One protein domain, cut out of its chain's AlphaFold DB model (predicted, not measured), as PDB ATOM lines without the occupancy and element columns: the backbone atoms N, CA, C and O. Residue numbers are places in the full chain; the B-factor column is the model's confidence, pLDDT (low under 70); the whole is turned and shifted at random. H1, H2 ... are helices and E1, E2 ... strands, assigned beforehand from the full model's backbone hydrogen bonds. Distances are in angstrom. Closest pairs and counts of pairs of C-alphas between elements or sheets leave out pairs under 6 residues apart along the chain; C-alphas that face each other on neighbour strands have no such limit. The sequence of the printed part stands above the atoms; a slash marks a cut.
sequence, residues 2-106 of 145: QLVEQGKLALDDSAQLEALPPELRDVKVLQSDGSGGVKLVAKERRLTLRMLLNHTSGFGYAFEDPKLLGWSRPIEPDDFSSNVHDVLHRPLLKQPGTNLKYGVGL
ATOM      1  N   GLN A   2     -10.289  -9.923 -15.624       97.81
ATOM      2  CA  GLN A   2      -9.136 -10.194 -16.503       97.81
ATOM      3  C   GLN A   2      -7.904  -9.287 -16.292       97.81
ATOM      4  O   GLN A   2      -6.786  -9.780 -16.223       97.81
ATOM      5  N   LEU A   3      -8.071  -7.965 -16.143       97.31
ATOM      6  CA  LEU A   3      -6.930  -7.063 -15.885       97.31
ATOM      7  C   LEU A   3      -6.286  -7.259 -14.503       97.31
ATOM      8  O   LEU A   3      -5.098  -6.985 -14.350       97.31
ATOM      9  N   VAL A   4      -7.052  -7.732 -13.518       97.88
ATOM     10  CA  VAL A   4      -6.529  -8.092 -12.193       97.88
ATOM     11  C   VAL A   4      -5.737  -9.392 -12.279       97.88
ATOM     12  O   VAL A   4      -4.619  -9.460 -11.787       97.88
ATOM     13  N   GLU A   5      -6.268 -10.395 -12.976       98.19
ATOM     14  CA  GLU A   5      -5.575 -11.669 -13.224       98.19
ATOM     15  C   GLU A   5      -4.266 -11.477 -14.005       98.19
ATOM     16  O   GLU A   5      -3.282 -12.162 -13.752       98.19
ATOM     17  N   GLN A   6      -4.222 -10.496 -14.912       97.00
ATOM     18  CA  GLN A   6      -3.014 -10.100 -15.647       97.00
ATOM     19  C   GLN A   6      -2.028  -9.256 -14.816       97.00
ATOM     20  O   GLN A   6      -1.019  -8.808 -15.359       97.00
ATOM     21  N   GLY A   7      -2.332  -8.953 -13.550       96.56
ATOM     22  CA  GLY A   7      -1.500  -8.107 -12.687       96.56
ATOM     23  C   GLY A   7      -1.450  -6.626 -13.086       96.56
ATOM     24  O   GLY A   7      -0.655  -5.868 -12.538       96.56
ATOM     25  N   LYS A   8      -2.292  -6.182 -14.029       95.38
ATOM     26  CA  LYS A   8      -2.355  -4.778 -14.483       95.38
ATOM     27  C   LYS A   8      -3.155  -3.886 -13.538       95.38
ATOM     28  O   LYS A   8      -2.996  -2.670 -13.563       95.38
ATOM     29  N   LEU A   9      -4.036  -4.488 -12.744       95.94
ATOM     30  CA  LEU A   9      -4.831  -3.830 -11.717       95.94
ATOM     31  C   LEU A   9      -4.766  -4.627 -10.418       95.94
ATOM     32  O   LEU A   9      -4.833  -5.851 -10.442       95.94
ATOM     33  N   ALA A  10      -4.734  -3.938  -9.285       97.31
ATOM     34  CA  ALA A  10      -4.902  -4.549  -7.974       97.31
ATOM     35  C   ALA A  10      -6.204  -4.068  -7.321       97.31
ATOM     36  O   ALA A  10      -6.598  -2.908  -7.433       97.31
ATOM     37  N   LEU A  11      -6.901  -4.982  -6.639       98.00
ATOM     38  CA  LEU A  11      -8.204  -4.691  -6.031       98.00
ATOM     39  C   LEU A  11      -8.114  -3.640  -4.919       98.00
ATOM     40  O   LEU A  11      -9.000  -2.791  -4.825       98.00
ATOM     41  N   ASP A  12      -7.053  -3.699  -4.116       97.69
ATOM     42  CA  ASP A  12      -6.886  -2.908  -2.891       97.69
ATOM     43  C   ASP A  12      -5.768  -1.854  -2.996       97.69
ATOM     44  O   ASP A  12      -5.501  -1.130  -2.036       97.69
ATOM     45  N   ASP A  13      -5.142  -1.709  -4.169       97.12
ATOM     46  CA  ASP A  13      -4.140  -0.668  -4.410       97.12
ATOM     47  C   ASP A  13      -4.813   0.674  -4.724       97.12
ATOM     48  O   ASP A  13      -5.115   1.032  -5.867       97.12
ATOM     49  N   SER A  14      -5.067   1.431  -3.661       96.06
ATOM     50  CA  SER A  14      -5.654   2.768  -3.764       96.06
ATOM     51  C   SER A  14      -4.733   3.800  -4.427       96.06
ATOM     52  O   SER A  14      -5.219   4.773  -5.004       96.06
ATOM     53  N   ALA A  15      -3.411   3.611  -4.357       94.44
ATOM     54  CA  ALA A  15      -2.456   4.529  -4.967       94.44
ATOM     55  C   ALA A  15      -2.463   4.364  -6.488       94.44
ATOM     56  O   ALA A  15      -2.565   5.361  -7.201       94.44
ATOM     57  N   GLN A  16      -2.449   3.120  -6.972       94.38
ATOM     58  CA  GLN A  16      -2.639   2.813  -8.387       94.38
ATOM     59  C   GLN A  16      -3.984   3.350  -8.883       94.38
ATOM     60  O   GLN A  16      -4.027   4.021  -9.914       94.38
ATOM     61  N   LEU A  17      -5.076   3.099  -8.148       93.56
ATOM     62  CA  LEU A  17      -6.393   3.549  -8.587       93.56
ATOM     63  C   LEU A  17      -6.487   5.069  -8.697       93.56
ATOM     64  O   LEU A  17      -7.050   5.542  -9.671       93.56
ATOM     65  N   GLU A  18      -5.984   5.841  -7.734       91.00
ATOM     66  CA  GLU A  18      -6.074   7.310  -7.786       91.00
ATOM     67  C   GLU A  18      -5.017   7.953  -8.703       91.00
ATOM     68  O   GLU A  18      -5.145   9.128  -9.044       91.00
ATOM     69  N   ALA A  19      -4.001   7.203  -9.144       90.25
ATOM     70  CA  ALA A  19      -3.011   7.681 -10.109       90.25
ATOM     71  C   ALA A  19      -3.515   7.671 -11.564       90.25
ATOM     72  O   ALA A  19      -3.042   8.472 -12.368       90.25
ATOM     73  N   LEU A  20      -4.464   6.792 -11.925       84.44
ATOM     74  CA  LEU A  20      -4.945   6.674 -13.316       84.44
ATOM     75  C   LEU A  20      -5.958   7.778 -13.700       84.44
ATOM     76  O   LEU A  20      -5.880   8.301 -14.815       84.44
ATOM     77  N   PRO A  21      -6.935   8.139 -12.844       82.31
ATOM     78  CA  PRO A  21      -7.950   9.137 -13.139       82.31
ATOM     79  C   PRO A  21      -7.961  10.288 -12.118       82.31
ATOM     80  O   PRO A  21      -8.336  10.069 -10.959       82.31
ATOM     81  N   PRO A  22      -7.665  11.537 -12.531       82.69
ATOM     82  CA  PRO A  22      -7.745  12.680 -11.620       82.69
ATOM     83  C   PRO A  22      -9.152  12.844 -11.026       82.69
ATOM     84  O   PRO A  22      -9.294  13.235  -9.870       82.69
ATOM     85  N   GLU A  23     -10.198  12.444 -11.756       88.69
ATOM     86  CA  GLU A  23     -11.578  12.523 -11.278       88.69
ATOM     87  C   GLU A  23     -11.926  11.546 -10.139       88.69
ATOM     88  O   GLU A  23     -12.967  11.717  -9.514       88.69
ATOM     89  N   LEU A  24     -11.107  10.518  -9.868       89.94
ATOM     90  CA  LEU A  24     -11.245   9.687  -8.659       89.94
ATOM     91  C   LEU A  24     -10.399  10.224  -7.509       89.94
ATOM     92  O   LEU A  24     -10.811  10.146  -6.354       89.94
ATOM     93  N   ARG A  25      -9.225  10.781  -7.816       90.81
ATOM     94  CA  ARG A  25      -8.341  11.365  -6.807       90.81
ATOM     95  C   ARG A  25      -8.979  12.583  -6.149       90.81
ATOM     96  O   ARG A  25      -8.974  12.693  -4.925       90.81
ATOM     97  N   ASP A  26      -9.570  13.460  -6.949       91.38
ATOM     98  CA  ASP A  26     -10.009  14.779  -6.490       91.38
ATOM     99  C   ASP A  26     -11.516  14.819  -6.154       91.38
ATOM    100  O   ASP A  26     -12.056  15.869  -5.795       91.38
ATOM    101  N   VAL A  27     -12.205  13.668  -6.223       94.38
ATOM    102  CA  VAL A  27     -13.632  13.565  -5.892       94.38
ATOM    103  C   VAL A  27     -13.895  13.896  -4.422       94.38
ATOM    104  O   VAL A  27     -13.156  13.501  -3.515       94.38
ATOM    105  N   LYS A  28     -14.992  14.615  -4.188       95.38
ATOM    106  CA  LYS A  28     -15.457  15.033  -2.863       95.38
ATOM    107  C   LYS A  28     -16.737  14.310  -2.471       95.38
ATOM    108  O   LYS A  28     -17.436  13.759  -3.319       95.38
ATOM    109  N   VAL A  29     -17.049  14.338  -1.181       96.19
ATOM    110  CA  VAL A  29     -18.277  13.778  -0.616       96.19
ATOM    111  C   VAL A  29     -19.295  14.892  -0.411       96.19
ATOM    112  O   VAL A  29     -19.000  15.908   0.214       96.19
ATOM    113  N   LEU A  30     -20.500  14.696  -0.926       94.81
ATOM    114  CA  LEU A  30     -21.648  15.560  -0.737       94.81
ATOM    115  C   LEU A  30     -22.313  15.256   0.609       94.81
ATOM    116  O   LEU A  30     -22.859  14.171   0.833       94.81
ATOM    117  N   GLN A  31     -22.293  16.234   1.506       92.19
ATOM    118  CA  GLN A  31     -22.920  16.168   2.822       92.19
ATOM    119  C   GLN A  31     -23.981  17.254   2.963       92.19
ATOM    120  O   GLN A  31     -23.872  18.309   2.347       92.19
ATOM    121  N   SER A  32     -24.996  17.013   3.794       87.81
ATOM    122  CA  SER A  32     -25.899  18.092   4.201       87.81
ATOM    123  C   SER A  32     -25.153  19.059   5.123       87.81
ATOM    124  O   SER A  32     -24.322  18.633   5.928       87.81
ATOM    125  N   ASP A  33     -25.431  20.351   4.998       85.06
ATOM    126  CA  ASP A  33     -24.868  21.378   5.878       85.06
ATOM    127  C   ASP A  33     -25.699  21.631   7.150       85.06
ATOM    128  O   ASP A  33     -25.284  22.419   7.994       85.06
ATOM    129  N   GLY A  34     -26.837  20.944   7.314       80.00
ATOM    130  CA  GLY A  34     -27.740  21.092   8.460       80.00
ATOM    131  C   GLY A  34     -28.726  22.263   8.359       80.00
ATOM    132  O   GLY A  34     -29.664  22.321   9.146       80.00
ATOM    133  N   SER A  35     -28.571  23.150   7.371       80.44
ATOM    134  CA  SER A  35     -29.450  24.303   7.107       80.44
ATOM    135  C   SER A  35     -30.423  24.079   5.939       80.44
ATOM    136  O   SER A  35     -31.104  25.000   5.497       80.44
ATOM    137  N   GLY A  36     -30.492  22.844   5.433       77.94
ATOM    138  CA  GLY A  36     -31.244  22.480   4.227       77.94
ATOM    139  C   GLY A  36     -30.420  22.553   2.938       77.94
ATOM    140  O   GLY A  36     -30.918  22.160   1.885       77.94
ATOM    141  N   GLY A  37     -29.160  22.988   3.013       84.81
ATOM    142  CA  GLY A  37     -28.215  22.972   1.904       84.81
ATOM    143  C   GLY A  37     -27.288  21.753   1.913       84.81
ATOM    144  O   GLY A  37     -27.392  20.822   2.730       84.81
ATOM    145  N   VAL A  38     -26.363  21.753   0.953       89.75
ATOM    146  CA  VAL A  38     -25.347  20.714   0.773       89.75
ATOM    147  C   VAL A  38     -23.966  21.335   0.601       89.75
ATOM    148  O   VAL A  38     -23.806  22.390  -0.007       89.75
ATOM    149  N   LYS A  39     -22.944  20.640   1.096       92.00
ATOM    150  CA  LYS A  39     -21.537  21.026   0.984       92.00
ATOM    151  C   LYS A  39     -20.684  19.858   0.512       92.00
ATOM    152  O   LYS A  39     -20.992  18.696   0.778       92.00
ATOM    153  N   LEU A  40     -19.579  20.179  -0.155       94.31
ATOM    154  CA  LEU A  40     -18.574  19.204  -0.564       94.31
ATOM    155  C   LEU A  40     -17.452  19.141   0.471       94.31
ATOM    156  O   LEU A  40     -16.763  20.134   0.706       94.31
ATOM    157  N   VAL A  41     -17.233  17.962   1.039       95.81
ATOM    158  CA  VAL A  41     -16.142  17.692   1.982       95.81
ATOM    159  C   VAL A  41     -15.125  16.729   1.378       95.81
ATOM    160  O   VAL A  41     -15.414  16.011   0.419       95.81
ATOM    161  N   ALA A  42     -13.910  16.719   1.921       96.81
ATOM    162  CA  ALA A  42     -12.894  15.766   1.498       96.81
ATOM    163  C   ALA A  42     -13.313  14.325   1.835       96.81
ATOM    164  O   ALA A  42     -13.957  14.063   2.855       96.81
ATOM    165  N   LYS A  43     -12.913  13.384   0.977       96.31
ATOM    166  CA  LYS A  43     -13.007  11.960   1.294       96.31
ATOM    167  C   LYS A  43     -12.003  11.603   2.394       96.31
ATOM    168  O   LYS A  43     -10.851  12.027   2.339       96.31
ATOM    169  N   GLU A  44     -12.436  10.826   3.380       96.81
ATOM    170  CA  GLU A  44     -11.627  10.444   4.551       96.81
ATOM    171  C   GLU A  44     -10.594   9.357   4.240       96.81
ATOM    172  O   GLU A  44      -9.611   9.197   4.958       96.81
ATOM    173  N   ARG A  45     -10.809   8.595   3.166       95.69
ATOM    174  CA  ARG A  45      -9.871   7.583   2.685       95.69
ATOM    175  C   ARG A  45      -9.873   7.517   1.168       95.69
ATOM    176  O   ARG A  45     -10.803   7.990   0.511       95.69
ATOM    177  N   ARG A  46      -8.820   6.918   0.626       96.50
ATOM    178  CA  ARG A  46      -8.695   6.695  -0.811       96.50
ATOM    179  C   ARG A  46      -9.650   5.613  -1.303       96.50
ATOM    180  O   ARG A  46     -10.020   4.708  -0.553       96.50
ATOM    181  N   LEU A  47     -10.041   5.720  -2.565       96.88
ATOM    182  CA  LEU A  47     -10.874   4.725  -3.236       96.88
ATOM    183  C   LEU A  47     -10.039   3.501  -3.632       96.88
ATOM    184  O   LEU A  47      -8.853   3.617  -3.930       96.88
ATOM    185  N   THR A  48     -10.671   2.329  -3.677       97.25
ATOM    186  CA  THR A  48     -10.069   1.091  -4.199       97.25
ATOM    187  C   THR A  48     -10.924   0.509  -5.320       97.25
ATOM    188  O   THR A  48     -12.124   0.786  -5.414       97.25
ATOM    189  N   LEU A  49     -10.313  -0.292  -6.197       97.44
ATOM    190  CA  LEU A  49     -11.040  -0.948  -7.282       97.44
ATOM    191  C   LEU A  49     -12.114  -1.878  -6.708       97.44
ATOM    192  O   LEU A  49     -13.234  -1.914  -7.214       97.44
ATOM    193  N   ARG A  50     -11.809  -2.560  -5.596       98.00
ATOM    194  CA  ARG A  50     -12.771  -3.371  -4.845       98.00
ATOM    195  C   ARG A  50     -14.010  -2.572  -4.453       98.00
ATOM    196  O   ARG A  50     -15.116  -3.058  -4.665       98.00
ATOM    197  N   MET A  51     -13.830  -1.355  -3.931       98.00
ATOM    198  CA  MET A  51     -14.939  -0.487  -3.525       98.00
ATOM    199  C   MET A  51     -15.843  -0.088  -4.697       98.00
ATOM    200  O   MET A  51     -17.060  -0.002  -4.534       98.00
ATOM    201  N   LEU A  52     -15.261   0.162  -5.875       96.75
ATOM    202  CA  LEU A  52     -16.035   0.453  -7.086       96.75
ATOM    203  C   LEU A  52     -16.841  -0.769  -7.544       96.75
ATOM    204  O   LEU A  52     -18.000  -0.625  -7.922       96.75
ATOM    205  N   LEU A  53     -16.236  -1.959  -7.489       97.62
ATOM    206  CA  LEU A  53     -16.843  -3.215  -7.938       97.62
ATOM    207  C   LEU A  53     -17.964  -3.724  -7.021       97.62
ATOM    208  O   LEU A  53     -18.850  -4.426  -7.496       97.62
ATOM    209  N   ASN A  54     -17.924  -3.409  -5.724       97.25
ATOM    210  CA  ASN A  54     -18.882  -3.920  -4.736       97.25
ATOM    211  C   ASN A  54     -19.847  -2.851  -4.191       97.25
ATOM    212  O   ASN A  54     -20.474  -3.073  -3.157       97.25
ATOM    213  N   HIS A  55     -19.945  -1.690  -4.850       97.31
ATOM    214  CA  HIS A  55     -20.836  -0.594  -4.455       97.31
ATOM    215  C   HIS A  55     -20.581  -0.037  -3.042       97.31
ATOM    216  O   HIS A  55     -21.501   0.437  -2.377       97.31
ATOM    217  N   THR A  56     -19.329  -0.052  -2.576       97.75
ATOM    218  CA  THR A  56     -18.934   0.572  -1.295       97.75
ATOM    219  C   THR A  56     -18.077   1.823  -1.475       97.75
ATOM    220  O   THR A  56     -17.616   2.412  -0.503       97.75
ATOM    221  N   SER A  57     -17.874   2.288  -2.708       96.69
ATOM    222  CA  SER A  57     -17.120   3.514  -3.000       96.69
ATOM    223  C   SER A  57     -17.814   4.795  -2.537       96.69
ATOM    224  O   SER A  57     -17.154   5.818  -2.393       96.69
ATOM    225  N   GLY A  58     -19.132   4.748  -2.326       95.81
ATOM    226  CA  GLY A  58     -19.953   5.899  -1.956       95.81
ATOM    227  C   GLY A  58     -20.569   6.653  -3.136       95.81
ATOM    228  O   GLY A  58     -21.270   7.635  -2.905       95.81
ATOM    229  N   PHE A  59     -20.356   6.211  -4.382       95.00
ATOM    230  CA  PHE A  59     -21.110   6.730  -5.533       95.00
ATOM    231  C   PHE A  59     -22.576   6.297  -5.445       95.00
ATOM    232  O   PHE A  59     -22.874   5.229  -4.919       95.00
ATOM    233  N   GLY A  60     -23.479   7.113  -5.986       92.19
ATOM    234  CA  GLY A  60     -24.887   6.754  -6.116       92.19
ATOM    235  C   GLY A  60     -25.508   7.248  -7.411       92.19
ATOM    236  O   GLY A  60     -24.857   7.956  -8.183       92.19
ATOM    237  N   TYR A  61     -26.760   6.860  -7.624       90.81
ATOM    238  CA  TYR A  61     -27.595   7.362  -8.711       90.81
ATOM    239  C   TYR A  61     -28.353   8.625  -8.294       90.81
ATOM    240  O   TYR A  61     -28.758   8.758  -7.134       90.81
ATOM    241  N   ALA A  62     -28.527   9.559  -9.228       87.44
ATOM    242  CA  ALA A  62     -29.227  10.816  -8.979       87.44
ATOM    243  C   ALA A  62     -30.735  10.600  -8.789       87.44
ATOM    244  O   ALA A  62     -31.326  11.244  -7.922       87.44
ATOM    245  N   PHE A  63     -31.336   9.637  -9.499       86.31
ATOM    246  CA  PHE A  63     -32.752   9.281  -9.336       86.31
ATOM    247  C   PHE A  63     -33.099   8.708  -7.947       86.31
ATOM    248  O   PHE A  63     -34.269   8.692  -7.573       86.31
ATOM    249  N   GLU A  64     -32.110   8.256  -7.162       87.50
ATOM    250  CA  GLU A  64     -32.322   7.707  -5.811       87.50
ATOM    251  C   GLU A  64     -31.943   8.656  -4.667       87.50
ATOM    252  O   GLU A  64     -32.206   8.342  -3.503       87.50
ATOM    253  N   ASP A  65     -31.245   9.763  -4.938       87.06
ATOM    254  CA  ASP A  65     -30.766  10.670  -3.891       87.06
ATOM    255  C   ASP A  65     -31.111  12.132  -4.222       87.06
ATOM    256  O   ASP A  65     -30.437  12.769  -5.039       87.06
ATOM    257  N   PRO A  66     -32.122  12.708  -3.542       83.56
ATOM    258  CA  PRO A  66     -32.538  14.091  -3.752       83.56
ATOM    259  C   PRO A  66     -31.422  15.121  -3.545       83.56
ATOM    260  O   PRO A  66     -31.463  16.190  -4.153       83.56
ATOM    261  N   LYS A  67     -30.405  14.826  -2.718       86.44
ATOM    262  CA  LYS A  67     -29.265  15.736  -2.530       86.44
ATOM    263  C   LYS A  67     -28.412  15.790  -3.786       86.44
ATOM    264  O   LYS A  67     -27.947  16.867  -4.145       86.44
ATOM    265  N   LEU A  68     -28.197  14.647  -4.442       85.94
ATOM    266  CA  LEU A  68     -27.441  14.590  -5.690       85.94
ATOM    267  C   LEU A  68     -28.186  15.321  -6.802       85.94
ATOM    268  O   LEU A  68     -27.584  16.116  -7.521       85.94
ATOM    269  N   LEU A  69     -29.499  15.096  -6.893       82.38
ATOM    270  CA  LEU A  69     -30.361  15.778  -7.851       82.38
ATOM    271  C   LEU A  69     -30.320  17.301  -7.640       82.38
ATOM    272  O   LEU A  69     -30.059  18.047  -8.577       82.38
ATOM    273  N   GLY A  70     -30.481  17.757  -6.393       81.75
ATOM    274  CA  GLY A  70     -30.417  19.174  -6.031       81.75
ATOM    275  C   GLY A  70     -29.045  19.812  -6.272       81.75
ATOM    276  O   GLY A  70     -28.979  20.913  -6.811       81.75
ATOM    277  N   TRP A  71     -27.952  19.114  -5.934       82.69
ATOM    278  CA  TRP A  71     -26.578  19.589  -6.164       82.69
ATOM    279  C   TRP A  71     -26.273  19.803  -7.646       82.69
ATOM    280  O   TRP A  71     -25.507  20.693  -8.000       82.69
ATOM    281  N   SER A  72     -26.871  18.988  -8.511       78.50
ATOM    282  CA  SER A  72     -26.517  18.971  -9.925       78.50
ATOM    283  C   SER A  72     -27.359  19.911 -10.796       78.50
ATOM    284  O   SER A  72     -27.199  19.928 -12.016       78.50
ATOM    285  N   ARG A  73     -28.276  20.689 -10.207       76.25
ATOM    286  CA  ARG A  73     -29.100  21.650 -10.951       76.25
ATOM    287  C   ARG A  73     -28.265  22.823 -11.484       76.25
ATOM    288  O   ARG A  73     -27.364  23.288 -10.789       76.25
ATOM    289  N   PRO A  74     -28.569  23.336 -12.693       69.88
ATOM    290  CA  PRO A  74     -29.687  22.958 -13.569       69.88
ATOM    291  C   PRO A  74     -29.386  21.783 -14.519       69.88
ATOM    292  O   PRO A  74     -30.244  21.420 -15.310       69.88
ATOM    293  N   ILE A  75     -28.175  21.219 -14.478       67.50
ATOM    294  CA  ILE A  75     -27.651  20.293 -15.497       67.50
ATOM    295  C   ILE A  75     -28.197  18.859 -15.332       67.50
ATOM    296  O   ILE A  75     -28.032  18.076 -16.254       67.50
ATOM    297  N   GLU A  76     -28.868  18.543 -14.211       69.50
ATOM    298  CA  GLU A  76     -29.569  17.273 -13.896       69.50
ATOM    299  C   GLU A  76     -28.961  16.033 -14.595       69.50
ATOM    300  O   GLU A  76     -29.391  15.650 -15.679       69.50
ATOM    301  N   PRO A  77     -27.943  15.396 -13.982       71.69
ATOM    302  CA  PRO A  77     -27.203  14.301 -14.569       71.69
ATOM    303  C   PRO A  77     -28.143  13.151 -14.877       71.69
ATOM    304  O   PRO A  77     -28.765  12.589 -13.974       71.69
ATOM    305  N   ASP A  78     -28.186  12.766 -16.141       80.50
ATOM    306  CA  ASP A  78     -28.965  11.620 -16.561       80.50
ATOM    307  C   ASP A  78     -28.181  10.343 -16.223       80.50
ATOM    308  O   ASP A  78     -27.099  10.078 -16.745       80.50
ATOM    309  N   ASP A  79     -28.709   9.569 -15.273       82.19
ATOM    310  CA  ASP A  79     -28.184   8.261 -14.864       82.19
ATOM    311  C   ASP A  79     -28.173   7.226 -15.999       82.19
ATOM    312  O   ASP A  79     -27.451   6.234 -15.912       82.19
ATOM    313  N   PHE A  80     -28.966   7.449 -17.046       80.94
ATOM    314  CA  PHE A  80     -29.156   6.530 -18.165       80.94
ATOM    315  C   PHE A  80     -28.504   7.028 -19.457       80.94
ATOM    316  O   PHE A  80     -28.583   6.351 -20.489       80.94
ATOM    317  N   SER A  81     -27.845   8.189 -19.424       78.94
ATOM    318  CA  SER A  81     -27.153   8.713 -20.591       78.94
ATOM    319  C   SER A  81     -25.833   7.981 -20.833       78.94
ATOM    320  O   SER A  81     -25.173   7.462 -19.933       78.94
ATOM    321  N   SER A  82     -25.393   7.990 -22.088       71.31
ATOM    322  CA  SER A  82     -24.032   7.589 -22.456       71.31
ATOM    323  C   SER A  82     -23.016   8.726 -22.283       71.31
ATOM    324  O   SER A  82     -21.857   8.592 -22.694       71.31
ATOM    325  N   ASN A  83     -23.428   9.861 -21.705       78.50
ATOM    326  CA  ASN A  83     -22.571  11.021 -21.558       78.50
ATOM    327  C   ASN A  83     -21.565  10.788 -20.431       78.50
ATOM    328  O   ASN A  83     -21.894  10.656 -19.254       78.50
ATOM    329  N   VAL A  84     -20.287  10.806 -20.800       74.38
ATOM    330  CA  VAL A  84     -19.178  10.675 -19.856       74.38
ATOM    331  C   VAL A  84     -19.229  11.727 -18.743       74.38
ATOM    332  O   VAL A  84     -18.834  11.436 -17.614       74.38
ATOM    333  N   HIS A  85     -19.709  12.933 -19.051       74.12
ATOM    334  CA  HIS A  85     -19.780  14.016 -18.082       74.12
ATOM    335  C   HIS A  85     -20.722  13.662 -16.929       74.12
ATOM    336  O   HIS A  85     -20.391  13.909 -15.766       74.12
ATOM    337  N   ASP A  86     -21.837  12.999 -17.249       77.00
ATOM    338  CA  ASP A  86     -22.830  12.594 -16.266       77.00
ATOM    339  C   ASP A  86     -22.251  11.549 -15.319       77.00
ATOM    340  O   ASP A  86     -22.568  11.567 -14.146       77.00
ATOM    341  N   VAL A  87     -21.312  10.705 -15.744       78.44
ATOM    342  CA  VAL A  87     -20.706   9.691 -14.866       78.44
ATOM    343  C   VAL A  87     -19.515  10.237 -14.064       78.44
ATOM    344  O   VAL A  87     -19.366   9.944 -12.871       78.44
ATOM    345  N   LEU A  88     -18.623  11.004 -14.703       81.75
ATOM    346  CA  LEU A  88     -17.297  11.305 -14.148       81.75
ATOM    347  C   LEU A  88     -17.271  12.451 -13.132       81.75
ATOM    348  O   LEU A  88     -16.441  12.408 -12.219       81.75
ATOM    349  N   HIS A  89     -18.167  13.435 -13.229       81.31
ATOM    350  CA  HIS A  89     -18.075  14.672 -12.438       81.31
ATOM    351  C   HIS A  89     -19.015  14.732 -11.227       81.31
ATOM    352  O   HIS A  89     -19.215  15.794 -10.642       81.31
ATOM    353  N   ARG A  90     -19.566  13.589 -10.810       87.50
ATOM    354  CA  ARG A  90     -20.446  13.507  -9.638       87.50
ATOM    355  C   ARG A  90     -19.676  13.315  -8.328       87.50
ATOM    356  O   ARG A  90     -18.703  12.555  -8.311       87.50
ATOM    357  N   PRO A  91     -20.128  13.935  -7.221       93.12
ATOM    358  CA  PRO A  91     -19.576  13.689  -5.899       93.12
ATOM    359  C   PRO A  91     -20.001  12.318  -5.359       93.12
ATOM    360  O   PRO A  91     -20.952  11.690  -5.827       93.12
ATOM    361  N   LEU A  92     -19.307  11.870  -4.320       95.19
ATOM    362  CA  LEU A  92     -19.722  10.736  -3.500       95.19
ATOM    363  C   LEU A  92     -20.883  11.155  -2.588       95.19
ATOM    364  O   LEU A  92     -20.907  12.275  -2.099       95.19
ATOM    365  N   LEU A  93     -21.816  10.260  -2.287       94.69
ATOM    366  CA  LEU A  93     -22.906  10.491  -1.325       94.69
ATOM    367  C   LEU A  93     -22.590   9.977   0.079       94.69
ATOM    368  O   LEU A  93     -23.270  10.329   1.048       94.69
ATOM    369  N   LYS A  94     -21.581   9.111   0.176       95.25
ATOM    370  CA  LYS A  94     -21.077   8.509   1.408       95.25
ATOM    371  C   LYS A  94     -19.557   8.480   1.371       95.25
ATOM    372  O   LYS A  94     -18.959   8.531   0.297       95.25
ATOM    373  N   GLN A  95     -18.943   8.403   2.545       97.38
ATOM    374  CA  GLN A  95     -17.503   8.210   2.630       97.38
ATOM    375  C   GLN A  95     -17.122   6.843   2.031       97.38
ATOM    376  O   GLN A  95     -17.881   5.878   2.178       97.38
ATOM    377  N   PRO A  96     -15.962   6.726   1.363       97.56
ATOM    378  CA  PRO A  96     -15.539   5.452   0.800       97.56
ATOM    379  C   PRO A  96     -15.432   4.362   1.872       97.56
ATOM    380  O   PRO A  96     -14.804   4.547   2.914       97.56
ATOM    381  N   GLY A  97     -16.034   3.207   1.610       96.44
ATOM    382  CA  GLY A  97     -15.994   2.024   2.465       96.44
ATOM    383  C   GLY A  97     -16.913   2.055   3.690       96.44
ATOM    384  O   GLY A  97     -16.839   1.123   4.484       96.44
ATOM    385  N   THR A  98     -17.755   3.080   3.881       96.50
ATOM    386  CA  THR A  98     -18.615   3.159   5.082       96.50
ATOM    387  C   THR A  98     -19.991   2.532   4.899       96.50
ATOM    388  O   THR A  98     -20.610   2.116   5.875       96.50
ATOM    389  N   ASN A  99     -20.507   2.478   3.670       94.38
ATOM    390  CA  ASN A  99     -21.853   1.992   3.374       94.38
ATOM    391  C   ASN A  99     -21.908   1.347   1.990       94.38
ATOM    392  O   ASN A  99     -21.166   1.735   1.089       94.38
ATOM    393  N   LEU A 100     -22.860   0.430   1.813       95.00
ATOM    394  CA  LEU A 100     -23.289  -0.012   0.494       95.00
ATOM    395  C   LEU A 100     -24.222   1.047  -0.108       95.00
ATOM    396  O   LEU A 100     -25.209   1.440   0.517       95.00
ATOM    397  N   LYS A 101     -23.903   1.517  -1.313       93.44
ATOM    398  CA  LYS A 101     -24.740   2.425  -2.100       93.44
ATOM    399  C   LYS A 101     -24.593   2.072  -3.578       93.44
ATOM    400  O   LYS A 101     -23.508   2.188  -4.145       93.44
ATOM    401  N   TYR A 102     -25.687   1.610  -4.180       93.88
ATOM    402  CA  TYR A 102     -25.747   1.350  -5.617       93.88
ATOM    403  C   TYR A 102     -25.554   2.651  -6.392       93.88
ATOM    404  O   TYR A 102     -26.050   3.697  -5.975       93.88
ATOM    405  N   GLY A 103     -24.803   2.590  -7.490       92.44
ATOM    406  CA  GLY A 103     -24.401   3.780  -8.227       92.44
ATOM    407  C   GLY A 103     -23.395   3.498  -9.330       92.44
ATOM    408  O   GLY A 103     -23.015   2.352  -9.577       92.44
ATOM    409  N   VAL A 104     -22.890   4.582  -9.918       92.19
ATOM    410  CA  VAL A 104     -22.025   4.614 -11.113       92.19
ATOM    411  C   VAL A 104     -20.579   4.117 -10.903       92.19
ATOM    412  O   VAL A 104     -19.636   4.536 -11.580       92.19
ATOM    413  N   GLY A 105     -20.357   3.246  -9.914       94.00
ATOM    414  CA  GLY A 105     -19.044   2.668  -9.623       94.00
ATOM    415  C   GLY A 105     -18.521   1.811 -10.778       94.00
ATOM    416  O   GLY A 105     -17.361   1.945 -11.169       94.00
ATOM    417  N   LEU A 106     -19.386   0.984 -11.373       94.00
ATOM    418  CA  LEU A 106     -19.022   0.100 -12.484       94.00
ATOM    419  C   LEU A 106     -18.768   0.858 -13.788       94.00
ATOM    420  O   LEU A 106     -17.842   0.504 -14.517       94.00
TER     421      LEU A 106
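What this domain is: This is residues 2 to 106 of the 145 residues of the protein "Beta-lactamase/transpeptidase-like protein" of Aspergillus homomorphus (strain CBS 101889) (UniProt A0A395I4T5). There is little regular structure: loops, among them residues 89 to 106, run through the middle, with six short helices around them. The antiparallel hairpin E1-E2 reaches one end of the length, H1 the other. Of 105 printed residues, 40 are in named elements, class mixed, in the order H1 H2 H3 E1 E2 H4 H5 H6. The whole is compact, radius of gyration of the C-alphas 14.0 A, spans 46 by 30 by 23 A.

Where its parts are: H1 is residues 2 to 5, from C-alpha 2 at (-9.136, -10.194, -16.503); H2 14 to 19, 8.4 A; H3 22 to 25; E1 28 to 32, 13.0 A; E2 38 to 42, 13.4 A; H4 49 to 53; H5 66 to 71, 8.5 A; H6 84 to 88, to C-alpha 88 at (-17.297, 11.305, -14.148).

How they stand to each other: H1 is apart from H2. H2 and H3 touch only at the corner, closest C-alphas Glu 18 and Arg 25, 4.7 A. In the hairpin, N 29 and O 41 are 2.8 A apart, within hydrogen-bond range. The closest C-alphas of E2 and H5, Val 38 and Trp 71, are 7.1 A apart. H2, H4, H5 and H6 have every O i to N i+4 pair within range; H1 and H3 are too short for one.

The domain as a whole: The C-alphas farthest apart, Gln 6 and Ser 35, are 49.0 A apart. The printed part has no cut. Links H4 to H5 and H5 to H6 are long. Residues 74 to 76 have pLDDT under 70.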